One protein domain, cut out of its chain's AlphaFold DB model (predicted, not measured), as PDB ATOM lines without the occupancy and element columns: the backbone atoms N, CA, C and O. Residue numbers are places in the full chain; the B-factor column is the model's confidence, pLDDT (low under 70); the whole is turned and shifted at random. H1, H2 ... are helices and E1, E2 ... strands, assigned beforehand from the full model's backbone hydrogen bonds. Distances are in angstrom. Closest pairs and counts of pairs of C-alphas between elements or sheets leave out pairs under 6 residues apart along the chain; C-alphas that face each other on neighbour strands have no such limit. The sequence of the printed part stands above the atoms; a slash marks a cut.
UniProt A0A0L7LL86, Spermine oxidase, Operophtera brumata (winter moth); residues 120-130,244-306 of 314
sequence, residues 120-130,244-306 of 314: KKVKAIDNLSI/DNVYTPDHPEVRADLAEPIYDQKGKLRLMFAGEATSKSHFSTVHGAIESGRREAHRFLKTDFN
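AT A GLANCE: This is residues 120 to 130 and 244 to 306 of the 314 residues of the protein "Spermine oxidase" of Operophtera brumata (winter moth) (UniProt A0A0L7LL86). The model is a flat piece in which one long helix, H3, makes one side and two short helices that touch, H1 and H2, make the other, with the unnamed residues 272 to 276 running between H2 and H3. Toward the end of H3, residues 262 to 271 fold back on themselves, and E1 is part of this loop. The printed part has 74 residues, with three named helices and one named strand in the order H1, H2, E1, H3, and the class is mostly helix. The whole is only just compact, close to loose, with a radius of gyration of the C-alphas of 13.1 A and spans of 42 by 29 by 15 A.

IN THESE COORDINATES: Find C-alpha 120 at (158.858, 168.289, 212.839); from there H1 runs to residue 127. Past the cut, H2 is residues 254 to 259 and E1 is residues 269 to 271. H3 starts at C-alpha 286, at (140.146, 151.424, 216.089), and runs 27.8 A to C-alpha 305, at (165.644, 140.679, 213.013).

HOW THE PARTS SIT: Look first at Ala 124 and Val 254, the closest C-alphas of H1 and H2, 5.0 A apart. These helices touch at a steep tilt of 53 degrees, opposite ways. H2 and H3 are only just apart, at 8.3 A, and H1 is apart from H3. E1 pairs with no named strand, but residues 262 to 263 pair antiparallel with it. Its closest C-alpha to H3 is that of Leu 269, 7.8 A from that of Thr 303. In H1, H2 and H3 every O i to N i+4 pair is within hydrogen-bond range.

THE WHOLE: The C-alphas farthest apart, those of Val 246 and Phe 305, are 42.1 A apart. Residues 131 to 243 are not printed; C-alphas 130 and 244 stand 8.8 A apart across this cut. The link from E1 to H3, residues 272 to 285, is long. Look for low confidence at residues 304 to 306, under 70; the mean pLDDT of the printed part is 87.4.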
ATOM      1  N   LYS A 120     159.817 168.878 213.785       92.69
ATOM      2  CA  LYS A 120     158.858 168.289 212.839       92.69
ATOM      3  C   LYS A 120     157.743 167.509 213.551       92.69
ATOM      4  O   LYS A 120     156.576 167.634 213.201       92.69
ATOM      5  N   LYS A 121     158.097 166.745 214.590       91.38
ATOM      6  CA  LYS A 121     157.148 165.958 215.386       91.38
ATOM      7  C   LYS A 121     156.282 166.851 216.270       91.38
ATOM      8  O   LYS A 121     155.093 166.600 216.390       91.38
ATOM      9  N   VAL A 122     156.883 167.879 216.869       89.06
ATOM     10  CA  VAL A 122     156.164 168.864 217.687       89.06
ATOM     11  C   VAL A 122     155.122 169.594 216.841       89.06
ATOM     12  O   VAL A 122     153.952 169.565 217.188       89.06
ATOM     13  N   LYS A 123     155.510 170.108 215.667       88.38
ATOM     14  CA  LYS A 123     154.584 170.735 214.710       88.38
ATOM     15  C   LYS A 123     153.450 169.804 214.290       88.38
ATOM     16  O   LYS A 123     152.315 170.247 214.200       88.38
ATOM     17  N   ALA A 124     153.739 168.521 214.064       88.50
ATOM     18  CA  ALA A 124     152.701 167.550 213.739       88.50
ATOM     19  C   ALA A 124     151.690 167.367 214.883       88.50
ATOM     20  O   ALA A 124     150.493 167.289 214.633       88.50
ATOM     21  N   ILE A 125     152.165 167.324 216.132       85.31
ATOM     22  CA  ILE A 125     151.300 167.215 217.313       85.31
ATOM     23  C   ILE A 125     150.485 168.497 217.524       85.31
ATOM     24  O   ILE A 125     149.302 168.400 217.819       85.31
ATOM     25  N   ASP A 126     151.095 169.669 217.350       82.75
ATOM     26  CA  ASP A 126     150.436 170.964 217.560       82.75
ATOM     27  C   ASP A 126     149.399 171.286 216.470       82.75
ATOM     28  O   ASP A 126     148.404 171.953 216.744       82.75
ATOM     29  N   ASN A 127     149.618 170.808 215.241       84.12
ATOM     30  CA  ASN A 127     148.714 171.046 214.115       84.12
ATOM     31  C   ASN A 127     147.574 170.018 214.022       84.12
ATOM     32  O   ASN A 127     146.564 170.297 213.374       84.12
ATOM     33  N   LEU A 128     147.712 168.846 214.652       83.44
ATOM     34  CA  LEU A 128     146.639 167.857 214.730       83.44
ATOM     35  C   LEU A 128     145.656 168.223 215.836       83.44
ATOM     36  O   LEU A 128     146.031 168.424 216.989       83.44
ATOM     37  N   SER A 129     144.375 168.273 215.482       80.94
ATOM     38  CA  SER A 129     143.320 168.541 216.455       80.94
ATOM     39  C   SER A 129     142.804 167.265 217.079       80.94
ATOM     40  O   SER A 129     142.811 166.201 216.464       80.94
ATOM     41  N   ILE A 130     142.347 167.401 218.318       78.94
ATOM     42  CA  ILE A 130     141.652 166.357 219.044       78.94
ATOM     43  C   ILE A 130     140.406 166.934 219.681       78.94
ATOM     44  O   ILE A 130     140.461 167.969 220.352       78.94
ATOM     45  N   ASP A 244     140.458 166.529 211.227       86.19
ATOM     46  CA  ASP A 244     141.096 167.458 210.299       86.19
ATOM     47  C   ASP A 244     140.433 168.838 210.415       86.19
ATOM     48  O   ASP A 244     139.314 169.081 209.956       86.19
ATOM     49  N   ASN A 245     141.138 169.765 211.063       83.38
ATOM     50  CA  ASN A 245     140.693 171.149 211.190       83.38
ATOM     51  C   ASN A 245     140.879 171.943 209.880       83.38
ATOM     52  O   ASN A 245     141.554 171.491 208.949       83.38
ATOM     53  N   VAL A 246     140.364 173.174 209.841       84.38
ATOM     54  CA  VAL A 246     140.489 174.104 208.696       84.38
ATOM     55  C   VAL A 246     141.924 174.427 208.245       84.38
ATOM     56  O   VAL A 246     142.106 174.874 207.118       84.38
ATOM     57  N   TYR A 247     142.942 174.191 209.077       84.38
ATOM     58  CA  TYR A 247     144.363 174.402 208.752       84.38
ATOM     59  C   TYR A 247     145.060 173.133 208.246       84.38
ATOM     60  O   TYR A 247     146.180 173.191 207.743       84.38
ATOM     61  N   THR A 248     144.414 171.970 208.349       84.19
ATOM     62  CA  THR A 248     144.968 170.689 207.885       84.19
ATOM     63  C   THR A 248     145.318 170.688 206.392       84.19
ATOM     64  O   THR A 248     146.369 170.142 206.052       84.19
ATOM     65  N   PRO A 249     144.549 171.336 205.488       86.06
ATOM     66  CA  PRO A 249     144.937 171.460 204.080       86.06
ATOM     67  C   PRO A 249     146.286 172.164 203.846       86.06
ATOM     68  O   PRO A 249     146.969 171.851 202.872       86.06
ATOM     69  N   ASP A 250     146.719 173.050 204.751       88.50
ATOM     70  CA  ASP A 250     148.049 173.686 204.697       88.50
ATOM     71  C   ASP A 250     149.172 172.736 205.169       88.50
ATOM     72  O   ASP A 250     150.369 173.002 204.999       88.50
ATOM     73  N   HIS A 251     148.798 171.597 205.760       88.56
ATOM     74  CA  HIS A 251     149.672 170.590 206.355       88.56
ATOM     75  C   HIS A 251     149.253 169.151 205.976       88.56
ATOM     76  O   HIS A 251     149.071 168.310 206.858       88.56
ATOM     77  N   PRO A 252     149.170 168.798 204.678       87.81
ATOM     78  CA  PRO A 252     148.608 167.514 204.226       87.81
ATOM     79  C   PRO A 252     149.404 166.281 204.693       87.81
ATOM     80  O   PRO A 252     148.902 165.158 204.712       87.81
ATOM     81  N   GLU A 253     150.660 166.474 205.098       91.81
ATOM     82  CA  GLU A 253     151.540 165.410 205.583       91.81
ATOM     83  C   GLU A 253     151.534 165.259 207.113       91.81
ATOM     84  O   GLU A 253     152.244 164.402 207.635       91.81
ATOM     85  N   VAL A 254     150.716 166.023 207.849       90.81
ATOM     86  CA  VAL A 254     150.761 166.096 209.322       90.81
ATOM     87  C   VAL A 254     150.654 164.722 210.005       90.81
ATOM     88  O   VAL A 254     151.401 164.424 210.938       90.81
ATOM     89  N   ARG A 255     149.807 163.822 209.489       92.38
ATOM     90  CA  ARG A 255     149.647 162.450 210.010       92.38
ATOM     91  C   ARG A 255     150.825 161.543 209.645       92.38
ATOM     92  O   ARG A 255     151.232 160.709 210.455       92.38
ATOM     93  N   ALA A 256     151.421 161.731 208.464       92.88
ATOM     94  CA  ALA A 256     152.660 161.049 208.068       92.88
ATOM     95  C   ALA A 256     153.827 161.477 208.961       92.88
ATOM     96  O   ALA A 256     154.591 160.641 209.449       92.88
ATOM     97  N   ASP A 257     153.921 162.776 209.216       94.12
ATOM     98  CA  ASP A 257     154.918 163.376 210.084       94.12
ATOM     99  C   ASP A 257     154.748 162.893 211.526       94.12
ATOM    100  O   ASP A 257     155.741 162.586 212.190       94.12
ATOM    101  N   LEU A 258     153.510 162.717 212.004       93.81
ATOM    102  CA  LEU A 258     153.230 162.079 213.291       93.81
ATOM    103  C   LEU A 258     153.597 160.584 213.299       93.81
ATOM    104  O   LEU A 258     154.129 160.102 214.300       93.81
ATOM    105  N   ALA A 259     153.401 159.862 212.195       95.38
ATOM    106  CA  ALA A 259     153.751 158.444 212.059       95.38
ATOM    107  C   ALA A 259     155.265 158.180 211.928       95.38
ATOM    108  O   ALA A 259     155.722 157.057 212.150       95.38
ATOM    109  N   GLU A 260     156.061 159.185 211.556       95.12
ATOM    110  CA  GLU A 260     157.488 159.007 211.270       95.12
ATOM    111  C   GLU A 260     158.285 158.570 212.522       95.12
ATOM    112  O   GLU A 260     158.229 159.239 213.560       95.12
ATOM    113  N   PRO A 261     159.050 157.468 212.481       95.25
ATOM    114  CA  PRO A 261     159.871 157.051 213.613       95.25
ATOM    115  C   PRO A 261     161.066 157.985 213.832       95.25
ATOM    116  O   PRO A 261     161.548 158.647 212.917       95.25
ATOM    117  N   ILE A 262     161.600 157.986 215.051       94.12
ATOM    118  CA  ILE A 262     162.801 158.742 215.413       94.12
ATOM    119  C   ILE A 262     163.991 157.789 215.511       94.12
ATOM    120  O   ILE A 262     163.957 156.782 216.231       94.12
ATOM    121  N   TYR A 263     165.063 158.155 214.811       92.19
ATOM    122  CA  TYR A 263     166.353 157.470 214.818       92.19
ATOM    123  C   TYR A 263     167.389 158.295 215.585       92.19
ATOM    124  O   TYR A 263     167.284 159.518 215.680       92.19
ATOM    125  N   ASP A 264     168.406 157.634 216.134       89.75
ATOM    126  CA  ASP A 264     169.580 158.332 216.656       89.75
ATOM    127  C   ASP A 264     170.538 158.771 215.533       89.75
ATOM    128  O   ASP A 264     170.360 158.450 214.358       89.75
ATOM    129  N   GLN A 265     171.597 159.499 215.899       88.88
ATOM    130  CA  GLN A 265     172.609 160.002 214.957       88.88
ATOM    131  C   GLN A 265     173.341 158.900 214.171       88.88
ATOM    132  O   GLN A 265     173.994 159.194 213.174       88.88
ATOM    133  N   LYS A 266     173.271 157.643 214.624       90.88
ATOM    134  CA  LYS A 266     173.881 156.482 213.962       90.88
ATOM    135  C   LYS A 266     172.871 155.722 213.097       90.88
ATOM    136  O   LYS A 266     173.200 154.652 212.594       90.88
ATOM    137  N   GLY A 267     171.657 156.250 212.939       87.56
ATOM    138  CA  GLY A 267     170.583 155.626 212.172       87.56
ATOM    139  C   GLY A 267     169.887 154.479 212.905       87.56
ATOM    140  O   GLY A 267     169.134 153.739 212.278       87.56
ATOM    141  N   LYS A 268     170.106 154.299 214.215       89.31
ATOM    142  CA  LYS A 268     169.408 153.259 214.978       89.31
ATOM    143  C   LYS A 268     168.016 153.742 215.369       89.31
ATOM    144  O   LYS A 268     167.871 154.826 215.929       89.31
ATOM    145  N   LEU A 269     167.004 152.914 215.128       91.19
ATOM    146  CA  LEU A 269     165.618 153.165 215.523       91.19
ATOM    147  C   LEU A 269     165.501 153.294 217.055       91.19
ATOM    148  O   LEU A 269     166.011 152.444 217.788       91.19
ATOM    149  N   ARG A 270     164.866 154.367 217.550       91.06
ATOM    150  CA  ARG A 270     164.727 154.654 218.996       91.06
ATOM    151  C   ARG A 270     163.287 154.769 219.467       91.06
ATOM    152  O   ARG A 270     162.997 154.342 220.580       91.06
ATOM    153  N   LEU A 271     162.420 155.377 218.663       92.88
ATOM    154  CA  LEU A 271     161.027 155.628 219.022       92.88
ATOM    155  C   LEU A 271     160.140 155.501 217.781       92.88
ATOM    156  O   LEU A 271     160.489 156.001 216.715       92.88
ATOM    157  N   MET A 272     159.001 154.834 217.934       94.62
ATOM    158  CA  MET A 272     157.985 154.634 216.898       94.62
ATOM    159  C   MET A 272     156.647 155.174 217.395       94.62
ATOM    160  O   MET A 272     156.418 155.237 218.604       94.62
ATOM    161  N   PHE A 273     155.771 155.538 216.460       94.12
ATOM    162  CA  PHE A 273     154.456 156.099 216.747       94.12
ATOM    163  C   PHE A 273     153.383 155.285 216.020       94.12
ATOM    164  O   PHE A 273     153.428 155.114 214.801       94.12
ATOM    165  N   ALA A 274     152.421 154.791 216.793       93.56
ATOM    166  CA  ALA A 274     151.223 154.102 216.331       93.56
ATOM    167  C   ALA A 274     149.997 154.711 217.031       93.56
ATOM    168  O   ALA A 274     150.150 155.537 217.933       93.56
ATOM    169  N   GLY A 275     148.801 154.298 216.624       88.88
ATOM    170  CA  GLY A 275     147.527 154.860 217.073       88.88
ATOM    171  C   GLY A 275     146.786 155.554 215.933       88.88
ATOM    172  O   GLY A 275     147.385 155.853 214.893       88.88
ATOM    173  N   GLU A 276     145.489 155.805 216.136       88.62
ATOM    174  CA  GLU A 276     144.571 156.326 215.106       88.62
ATOM    175  C   GLU A 276     145.123 157.577 214.416       88.62
ATOM    176  O   GLU A 276     145.183 157.631 213.188       88.62
ATOM    177  N   ALA A 277     145.699 158.500 215.194       89.38
ATOM    178  CA  ALA A 277     146.153 159.788 214.681       89.38
ATOM    179  C   ALA A 277     147.318 159.668 213.681       89.38
ATOM    180  O   ALA A 277     147.636 160.614 212.962       89.38
ATOM    181  N   THR A 278     147.967 158.500 213.622       92.69
ATOM    182  CA  THR A 278     149.088 158.201 212.722       92.69
ATOM    183  C   THR A 278     148.657 157.531 211.411       92.69
ATOM    184  O   THR A 278     149.517 157.138 210.617       92.69
ATOM    185  N   SER A 279     147.356 157.322 211.193       90.00
ATOM    186  CA  SER A 279     146.807 156.814 209.933       90.00
ATOM    187  C   SER A 279     146.403 157.975 209.029       90.00
ATOM    188  O   SER A 279     145.753 158.898 209.494       90.00
ATOM    189  N   LYS A 280     146.775 157.951 207.743       86.19
ATOM    190  CA  LYS A 280     146.361 159.003 206.794       86.19
ATOM    191  C   LYS A 280     144.898 158.875 206.363       86.19
ATOM    192  O   LYS A 280     144.271 159.892 206.122       86.19
ATOM    193  N   SER A 281     144.399 157.647 206.229       82.44
ATOM    194  CA  SER A 281     143.079 157.346 205.649       82.44
ATOM    195  C   SER A 281     142.064 156.831 206.667       82.44
ATOM    196  O   SER A 281     140.866 156.924 206.442       82.44
ATOM    197  N   HIS A 282     142.548 156.280 207.783       83.50
ATOM    198  CA  HIS A 282     141.731 155.638 208.815       83.50
ATOM    199  C   HIS A 282     142.022 156.269 210.181       83.50
ATOM    200  O   HIS A 282     142.297 155.572 211.151       83.50
ATOM    201  N   PHE A 283     142.136 157.591 210.252       85.06
ATOM    202  CA  PHE A 283     142.236 158.251 211.551       85.06
ATOM    203  C   PHE A 283     140.871 158.263 212.239       85.06
ATOM    204  O   PHE A 283     139.843 158.081 211.599       85.06
ATOM    205  N   SER A 284     140.875 158.438 213.554       78.75
ATOM    206  CA  SER A 284     139.695 158.412 214.428       78.75
ATOM    207  C   SER A 284     139.038 157.046 214.577       78.75
ATOM    208  O   SER A 284     137.941 156.939 215.125       78.75
ATOM    209  N   THR A 285     139.746 155.991 214.161       77.50
ATOM    210  CA  THR A 285     139.238 154.620 214.135       77.50
ATOM    211  C   THR A 285     140.145 153.598 214.838       77.50
ATOM    212  O   THR A 285     141.369 153.743 214.945       77.50
ATOM    213  N   VAL A 286     139.542 152.499 215.297       76.25
ATOM    214  CA  VAL A 286     140.146 151.424 216.089       76.25
ATOM    215  C   VAL A 286     140.942 150.584 215.123       76.25
ATOM    216  O   VAL A 286     142.063 150.188 215.424       76.25
ATOM    217  N   HIS A 287     140.391 150.339 213.936       74.56
ATOM    218  CA  HIS A 287     141.111 149.654 212.880       74.56
ATOM    219  C   HIS A 287     142.325 150.472 212.432       74.56
ATOM    220  O   HIS A 287     143.399 149.893 212.323       74.56
ATOM    221  N   GLY A 288     142.234 151.800 212.316       85.44
ATOM    222  CA  GLY A 288     143.396 152.654 212.075       85.44
ATOM    223  C   GLY A 288     144.460 152.548 213.165       85.44
ATOM    224  O   GLY A 288     145.661 152.467 212.880       85.44
ATOM    225  N   ALA A 289     144.046 152.459 214.432       86.19
ATOM    226  CA  ALA A 289     144.950 152.183 215.548       86.19
ATOM    227  C   ALA A 289     145.584 150.775 215.466       86.19
ATOM    228  O   ALA A 289     146.787 150.622 215.690       86.19
ATOM    229  N   ILE A 290     144.816 149.749 215.091       87.25
ATOM    230  CA  ILE A 290     145.302 148.370 214.910       87.25
ATOM    231  C   ILE A 290     146.277 148.284 213.733       87.25
ATOM    232  O   ILE A 290     147.352 147.695 213.858       87.25
ATOM    233  N   GLU A 291     145.925 148.863 212.590       90.12
ATOM    234  CA  GLU A 291     146.727 148.887 211.367       90.12
ATOM    235  C   GLU A 291     148.037 149.629 211.583       90.12
ATOM    236  O   GLU A 291     149.099 149.109 211.239       90.12
ATOM    237  N   SER A 292     147.995 150.800 212.218       94.94
ATOM    238  CA  SER A 292     149.208 151.531 212.589       94.94
ATOM    239  C   SER A 292     150.055 150.761 213.607       94.94
ATOM    240  O   SER A 292     151.281 150.738 213.487       94.94
ATOM    241  N   GLY A 293     149.438 150.048 214.553       94.50
ATOM    242  CA  GLY A 293     150.139 149.135 215.460       94.50
ATOM    243  C   GLY A 293     150.858 148.010 214.710       94.50
ATOM    244  O   GLY A 293     152.051 147.775 214.920       94.50
ATOM    245  N   ARG A 294     150.169 147.355 213.766       94.31
ATOM    246  CA  ARG A 294     150.759 146.337 212.881       94.31
ATOM    247  C   ARG A 294     151.877 146.927 212.023       94.31
ATOM    248  O   ARG A 294     152.919 146.287 211.893       94.31
ATOM    249  N   ARG A 295     151.698 148.127 211.467       95.06
ATOM    250  CA  ARG A 295     152.705 148.842 210.663       95.06
ATOM    251  C   ARG A 295     154.006 149.014 211.444       95.06
ATOM    252  O   ARG A 295     155.068 148.646 210.941       95.06
ATOM    253  N   GLU A 296     153.933 149.512 212.675       95.69
ATOM    254  CA  GLU A 296     155.127 149.725 213.499       95.69
ATOM    255  C   GLU A 296     155.743 148.410 213.998       95.69
ATOM    256  O   GLU A 296     156.967 148.279 214.014       95.69
ATOM    257  N   ALA A 297     154.933 147.387 214.292       93.38
ATOM    258  CA  ALA A 297     155.445 146.053 214.612       93.38
ATOM    259  C   ALA A 297     156.257 145.450 213.447       93.38
ATOM    260  O   ALA A 297     157.367 144.954 213.651       93.38
ATOM    261  N   HIS A 298     155.761 145.550 212.208       91.75
ATOM    262  CA  HIS A 298     156.499 145.098 211.021       91.75
ATOM    263  C   HIS A 298     157.779 145.906 210.792       91.75
ATOM    264  O   HIS A 298     158.808 145.333 210.426       91.75
ATOM    265  N   ARG A 299     157.741 147.226 211.019       91.25
ATOM    266  CA  ARG A 299     158.929 148.089 210.937       91.25
ATOM    267  C   ARG A 299     160.009 147.614 211.908       91.25
ATOM    268  O   ARG A 299     161.156 147.435 211.504       91.25
ATOM    269  N   PHE A 300     159.636 147.350 213.158       87.44
ATOM    270  CA  PHE A 300     160.549 146.851 214.184       87.44
ATOM    271  C   PHE A 300     161.193 145.513 213.790       87.44
ATOM    272  O   PHE A 300     162.419 145.395 213.787       87.44
ATOM    273  N   LEU A 301     160.388 144.533 213.361       88.06
ATOM    274  CA  LEU A 301     160.871 143.199 212.974       88.06
ATOM    275  C   LEU A 301     161.843 143.225 211.784       88.06
ATOM    276  O   LEU A 301     162.833 142.489 211.779       88.06
ATOM    277  N   LYS A 302     161.607 144.094 210.795       82.25
ATOM    278  CA  LYS A 302     162.535 144.281 209.667       82.25
ATOM    279  C   LYS A 302     163.875 144.872 210.108       82.25
ATOM    280  O   LYS A 302     164.901 144.509 209.546       82.25
ATOM    281  N   THR A 303     163.861 145.767 211.097       73.19
ATOM    282  CA  THR A 303     165.049 146.530 211.511       73.19
ATOM    283  C   THR A 303     165.968 145.726 212.435       73.19
ATOM    284  O   THR A 303     167.182 145.779 212.264       73.19
ATOM    285  N   ASP A 304     165.409 144.960 213.380       66.88
ATOM    286  CA  ASP A 304     166.202 144.248 214.399       66.88
ATOM    287  C   ASP A 304     166.411 142.751 214.108       66.88
ATOM    288  O   ASP A 304     167.339 142.152 214.653       66.88
ATOM    289  N   PHE A 305     165.599 142.133 213.238       61.16
ATOM    290  CA  PHE A 305     165.644 140.679 213.013       61.16
ATOM    291  C   PHE A 305     165.860 140.250 211.554       61.16
ATOM    292  O   PHE A 305     165.894 139.048 211.296       61.16
ATOM    293  N   ASN A 306     166.017 141.178 210.594       61.00
ATOM    294  CA  ASN A 306     166.050 140.864 209.150       61.00
ATOM    295  C   ASN A 306     164.893 139.933 208.722       61.00
ATOM    296  O   ASN A 306     165.033 139.101 207.826       61.00
TER     297      ASN A 306